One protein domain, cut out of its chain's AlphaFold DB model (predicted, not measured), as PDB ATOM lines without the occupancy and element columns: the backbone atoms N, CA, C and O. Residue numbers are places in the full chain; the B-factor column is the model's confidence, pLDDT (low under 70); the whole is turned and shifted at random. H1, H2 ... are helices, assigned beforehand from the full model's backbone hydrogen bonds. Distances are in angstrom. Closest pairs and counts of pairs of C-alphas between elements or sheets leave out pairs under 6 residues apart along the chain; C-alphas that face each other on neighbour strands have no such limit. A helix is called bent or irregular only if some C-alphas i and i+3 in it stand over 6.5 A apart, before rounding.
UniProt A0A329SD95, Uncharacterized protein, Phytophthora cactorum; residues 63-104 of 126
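Overview. This is residues 63 to 104 of the 126 residues of an uncharacterized protein of Phytophthora cactorum (UniProt A0A329SD95). Two helices, H1 and the longer H2, meet near their ends at a corner and make a wide, open L, with the single residue Ser 79 between them. Neither helix folds back on the other, and the two arms of the L stick out from the corner, residues 63 to 76 in H1 and residues 87 to 101 in H2. The printed part has 42 residues with two named helices, H1 then H2, and no named strand; the class is all helix. It is extended, with a radius of gyration of the C-alphas of 15.8 A, and its C-alphas span 50 by 23 by 6 A.

Arrangement. Begin with H1, residues 63 to 78, then pass the tight link of one residue to H2, residues 80 to 101. Look near that link for the closest C-alphas of the two helices, those of Ala 77 and Ser 83, 5.9 A apart. The helices are close but not clearly touching, with 2 pairs of C-alphas within 8 A. Their lines are about perpendicular, at 81 degrees, and their centres are 23.6 A apart. In both H1 and H2, every O i to N i+4 pair is within hydrogen-bond range.

Along the chain. Find C-alpha 63 at (-27.593, 59.378, -5.367); from there H1 runs 22.6 A to C-alpha 78 at (-35.096, 38.529, -9.654). H2 begins at C-alpha 80, at (-35.441, 33.516, -13.335), and runs 31.6 A to C-alpha 101 at (-8.845, 21.780, -0.821). Neither helix is bent.

Size, cuts and confidence. The two C-alphas farthest apart are those of Arg 64 and Pro 104, at 50.5 A. The printed part has no cut. The mean pLDDT of the printed part is 89.3, and residue 104 is under 70.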
ATOM      1  N   GLN A  63     -26.648  60.195  -6.134       90.88
ATOM      2  CA  GLN A  63     -27.593  59.378  -5.367       90.88
ATOM      3  C   GLN A  63     -28.636  58.724  -6.281       90.88
ATOM      4  O   GLN A  63     -28.849  57.513  -6.198       90.88
ATOM      5  N   ARG A  64     -29.273  59.496  -7.170       93.69
ATOM      6  CA  ARG A  64     -30.287  58.968  -8.101       93.69
ATOM      7  C   ARG A  64     -29.694  57.931  -9.048       93.69
ATOM      8  O   ARG A  64     -30.324  56.902  -9.286       93.69
ATOM      9  N   GLU A  65     -28.485  58.163  -9.554       91.50
ATOM     10  CA  GLU A  65     -27.799  57.203 -10.420       91.50
ATOM     11  C   GLU A  65     -27.526  55.877  -9.696       91.50
ATOM     12  O   GLU A  65     -27.802  54.800 -10.235       91.50
ATOM     13  N   ILE A  66     -27.017  55.944  -8.464       91.00
ATOM     14  CA  ILE A  66     -26.728  54.760  -7.653       91.00
ATOM     15  C   ILE A  66     -28.008  54.006  -7.299       91.00
ATOM     16  O   ILE A  66     -28.025  52.778  -7.408       91.00
ATOM     17  N   VAL A  67     -29.081  54.713  -6.942       92.69
ATOM     18  CA  VAL A  67     -30.394  54.103  -6.684       92.69
ATOM     19  C   VAL A  67     -30.906  53.385  -7.934       92.69
ATOM     20  O   VAL A  67     -31.171  52.187  -7.869       92.69
ATOM     21  N   ALA A  68     -30.921  54.043  -9.095       94.50
ATOM     22  CA  ALA A  68     -31.354  53.421 -10.349       94.50
ATOM     23  C   ALA A  68     -30.480  52.212 -10.736       94.50
ATOM     24  O   ALA A  68     -30.955  51.206 -11.266       94.50
ATOM     25  N   LYS A  69     -29.170  52.276 -10.468       94.31
ATOM     26  CA  LYS A  69     -28.262  51.143 -10.680       94.31
ATOM     27  C   LYS A  69     -28.594  49.978  -9.748       94.31
ATOM     28  O   LYS A  69     -28.564  48.835 -10.203       94.31
ATOM     29  N   ALA A  70     -28.904  50.250  -8.484       92.56
ATOM     30  CA  ALA A  70     -29.313  49.233  -7.525       92.56
ATOM     31  C   ALA A  70     -30.632  48.568  -7.945       92.56
ATOM     32  O   ALA A  70     -30.705  47.341  -7.953       92.56
ATOM     33  N   GLU A  71     -31.625  49.343  -8.378       95.19
ATOM     34  CA  GLU A  71     -32.909  48.828  -8.873       95.19
ATOM     35  C   GLU A  71     -32.721  47.874 -10.058       95.19
ATOM     36  O   GLU A  71     -33.170  46.730 -10.007       95.19
ATOM     37  N   ARG A  72     -31.940  48.272 -11.072       93.62
ATOM     38  CA  ARG A  72     -31.620  47.396 -12.216       93.62
ATOM     39  C   ARG A  72     -30.923  46.099 -11.803       93.62
ATOM     40  O   ARG A  72     -31.156  45.045 -12.399       93.62
ATOM     41  N   LEU A  73     -30.041  46.155 -10.801       90.62
ATOM     42  CA  LEU A  73     -29.387  44.958 -10.266       90.62
ATOM     43  C   LEU A  73     -30.391  44.038  -9.567       90.62
ATOM     44  O   LEU A  73     -30.313  42.823  -9.746       90.62
ATOM     45  N   VAL A  74     -31.342  44.601  -8.818       90.88
ATOM     46  CA  VAL A  74     -32.422  43.840  -8.177       90.88
ATOM     47  C   VAL A  74     -33.298  43.168  -9.232       90.88
ATOM     48  O   VAL A  74     -33.489  41.957  -9.163       90.88
ATOM     49  N   GLU A  75     -33.749  43.892 -10.254       92.38
ATOM     50  CA  GLU A  75     -34.524  43.321 -11.368       92.38
ATOM     51  C   GLU A  75     -33.775  42.172 -12.056       92.38
ATOM     52  O   GLU A  75     -34.326  41.093 -12.288       92.38
ATOM     53  N   THR A  76     -32.479  42.364 -12.314       89.44
ATOM     54  CA  THR A  76     -31.627  41.333 -12.920       89.44
ATOM     55  C   THR A  76     -31.479  40.112 -12.013       89.44
ATOM     56  O   THR A  76     -31.423  38.988 -12.506       89.44
ATOM     57  N   ALA A  77     -31.402  40.295 -10.695       84.94
ATOM     58  CA  ALA A  77     -31.300  39.194  -9.740       84.94
ATOM     59  C   ALA A  77     -32.625  38.430  -9.579       84.94
ATOM     60  O   ALA A  77     -32.605  37.218  -9.357       84.94
ATOM     61  N   LEU A  78     -33.759  39.122  -9.712       88.69
ATOM     62  CA  LEU A  78     -35.096  38.529  -9.654       88.69
ATOM     63  C   LEU A  78     -35.477  37.795 -10.948       88.69
ATOM     64  O   LEU A  78     -36.340  36.918 -10.915       88.69
ATOM     65  N   SER A  79     -34.826  38.104 -12.075       91.88
ATOM     66  CA  SER A  79     -35.028  37.377 -13.330       91.88
ATOM     67  C   SER A  79     -34.703  35.879 -13.166       91.88
ATOM     68  O   SER A  79     -33.574  35.537 -12.781       91.88
ATOM     69  N   PRO A  80     -35.636  34.960 -13.499       86.50
ATOM     70  CA  PRO A  80     -35.441  33.516 -13.335       86.50
ATOM     71  C   PRO A  80     -34.193  32.987 -14.048       86.50
ATOM     72  O   PRO A  80     -33.447  32.178 -13.502       86.50
ATOM     73  N   GLU A  81     -33.932  33.500 -15.250       86.62
ATOM     74  CA  GLU A  81     -32.821  33.087 -16.107       86.62
ATOM     75  C   GLU A  81     -31.451  33.443 -15.496       86.62
ATOM     76  O   GLU A  81     -30.491  32.671 -15.566       86.62
ATOM     77  N   SER A  82     -31.364  34.616 -14.866       85.38
ATOM     78  CA  SER A  82     -30.173  35.083 -14.151       85.38
ATOM     79  C   SER A  82     -29.975  34.300 -12.853       85.38
ATOM     80  O   SER A  82     -28.886  33.780 -12.594       85.38
ATOM     81  N   SER A  83     -31.046  34.147 -12.070       80.00
ATOM     82  CA  SER A  83     -31.033  33.430 -10.793       80.00
ATOM     83  C   SER A  83     -30.594  31.967 -10.954       80.00
ATOM     84  O   SER A  83     -29.688  31.507 -10.253       80.00
ATOM     85  N   GLU A  84     -31.133  31.252 -11.949       86.69
ATOM     86  CA  GLU A  84     -30.756  29.864 -12.241       86.69
ATOM     87  C   GLU A  84     -29.275  29.738 -12.639       86.69
ATOM     88  O   GLU A  84     -28.538  28.901 -12.103       86.69
ATOM     89  N   ARG A  85     -28.791  30.603 -13.541       90.12
ATOM     90  CA  ARG A  85     -27.378  30.599 -13.953       90.12
ATOM     91  C   ARG A  85     -26.442  30.911 -12.794       90.12
ATOM     92  O   ARG A  85     -25.436  30.216 -12.628       90.12
ATOM     93  N   ASN A  86     -26.775  31.907 -11.978       87.81
ATOM     94  CA  ASN A  86     -25.981  32.291 -10.813       87.81
ATOM     95  C   ASN A  86     -25.903  31.145  -9.797       87.81
ATOM     96  O   ASN A  86     -24.816  30.843  -9.296       87.81
ATOM     97  N   ALA A  87     -27.006  30.423  -9.574       87.94
ATOM     98  CA  ALA A  87     -27.018  29.233  -8.728       87.94
ATOM     99  C   ALA A  87     -26.081  28.131  -9.260       87.94
ATOM    100  O   ALA A  87     -25.313  27.532  -8.499       87.94
ATOM    101  N   LEU A  88     -26.074  27.885 -10.575       91.12
ATOM    102  CA  LEU A  88     -25.165  26.915 -11.197       91.12
ATOM    103  C   LEU A  88     -23.692  27.333 -11.084       91.12
ATOM    104  O   LEU A  88     -22.830  26.481 -10.835       91.12
ATOM    105  N   ILE A  89     -23.393  28.624 -11.247       92.75
ATOM    106  CA  ILE A  89     -22.042  29.177 -11.080       92.75
ATOM    107  C   ILE A  89     -21.580  29.002  -9.630       92.75
ATOM    108  O   ILE A  89     -20.495  28.461  -9.406       92.75
ATOM    109  N   ALA A  90     -22.416  29.361  -8.651       91.12
ATOM    110  CA  ALA A  90     -22.120  29.187  -7.230       91.12
ATOM    111  C   ALA A  90     -21.854  27.712  -6.886       91.12
ATOM    112  O   ALA A  90     -20.838  27.380  -6.270       91.12
ATOM    113  N   LYS A  91     -22.700  26.799  -7.379       92.88
ATOM    114  CA  LYS A  91     -22.520  25.350  -7.205       92.88
ATOM    115  C   LYS A  91     -21.196  24.857  -7.795       92.88
ATOM    116  O   LYS A  91     -20.491  24.072  -7.159       92.88
ATOM    117  N   LYS A  92     -20.826  25.319  -8.997       95.88
ATOM    118  CA  LYS A  92     -19.522  24.999  -9.597       95.88
ATOM    119  C   LYS A  92     -18.378  25.540  -8.743       95.88
ATOM    120  O   LYS A  92     -17.453  24.784  -8.460       95.88
ATOM    121  N   ALA A  93     -18.437  26.797  -8.311       95.25
ATOM    122  CA  ALA A  93     -17.392  27.424  -7.505       95.25
ATOM    123  C   ALA A  93     -17.132  26.655  -6.199       95.25
ATOM    124  O   ALA A  93     -15.979  26.362  -5.882       95.25
ATOM    125  N   LEU A  94     -18.193  26.239  -5.497       92.75
ATOM    126  CA  LEU A  94     -18.082  25.397  -4.302       92.75
ATOM    127  C   LEU A  94     -17.414  24.052  -4.610       92.75
ATOM    128  O   LEU A  94     -16.471  23.666  -3.920       92.75
ATOM    129  N   LYS A  95     -17.817  23.383  -5.698       94.38
ATOM    130  CA  LYS A  95     -17.184  22.131  -6.138       94.38
ATOM    131  C   LYS A  95     -15.697  22.317  -6.462       94.38
ATOM    132  O   LYS A  95     -14.877  21.485  -6.087       94.38
ATOM    133  N   TYR A  96     -15.321  23.397  -7.151       93.31
ATOM    134  CA  TYR A  96     -13.917  23.695  -7.453       93.31
ATOM    135  C   TYR A  96     -13.107  24.000  -6.196       93.31
ATOM    136  O   TYR A  96     -11.975  23.528  -6.082       93.31
ATOM    137  N   ARG A  97     -13.682  24.743  -5.245       90.31
ATOM    138  CA  ARG A  97     -13.070  25.004  -3.940       90.31
ATOM    139  C   ARG A  97     -12.793  23.697  -3.197       90.31
ATOM    140  O   ARG A  97     -11.672  23.502  -2.744       90.31
ATOM    141  N   GLU A  98     -13.762  22.790  -3.145       90.88
ATOM    142  CA  GLU A  98     -13.617  21.485  -2.491       90.88
ATOM    143  C   GLU A  98     -12.588  20.580  -3.193       90.88
ATOM    144  O   GLU A  98     -11.712  19.995  -2.559       90.88
ATOM    145  N   MET A  99     -12.628  20.485  -4.526       90.25
ATOM    146  CA  MET A  99     -11.616  19.728  -5.277       90.25
ATOM    147  C   MET A  99     -10.205  20.287  -5.059       90.25
ATOM    148  O   MET A  99      -9.234  19.532  -5.066       90.25
ATOM    149  N   ARG A 100     -10.077  21.607  -4.889       87.00
ATOM    150  CA  ARG A 100      -8.794  22.269  -4.648       87.00
ATOM    151  C   ARG A 100      -8.312  22.079  -3.211       87.00
ATOM    152  O   ARG A 100      -7.111  21.919  -3.033       87.00
ATOM    153  N   SER A 101      -9.207  22.037  -2.223       81.50
ATOM    154  CA  SER A 101      -8.845  21.780  -0.821       81.50
ATOM    155  C   SER A 101      -8.425  20.333  -0.563       81.50
ATOM    156  O   SER A 101      -7.669  20.079   0.363       81.50
ATOM    157  N   ARG A 102      -8.880  19.382  -1.389       82.75
ATOM    158  CA  ARG A 102      -8.450  17.972  -1.341       82.75
ATOM    159  C   ARG A 102      -7.070  17.727  -1.962       82.75
ATOM    160  O   ARG A 102      -6.583  16.600  -1.918       82.75
ATOM    161  N   ARG A 103      -6.441  18.738  -2.574       71.25
ATOM    162  CA  ARG A 103      -5.062  18.598  -3.048       71.25
ATOM    163  C   ARG A 103      -4.140  18.624  -1.827       71.25
ATOM    164  O   ARG A 103      -4.238  19.575  -1.055       71.25
ATOM    165  N   PRO A 104      -3.260  17.627  -1.642       67.06
ATOM    166  CA  PRO A 104      -2.250  17.699  -0.598       67.06
ATOM    167  C   PRO A 104      -1.433  18.973  -0.819       67.06
ATOM    168  O   PRO A 104      -0.937  19.229  -1.921       67.06
TER     169      PRO A 104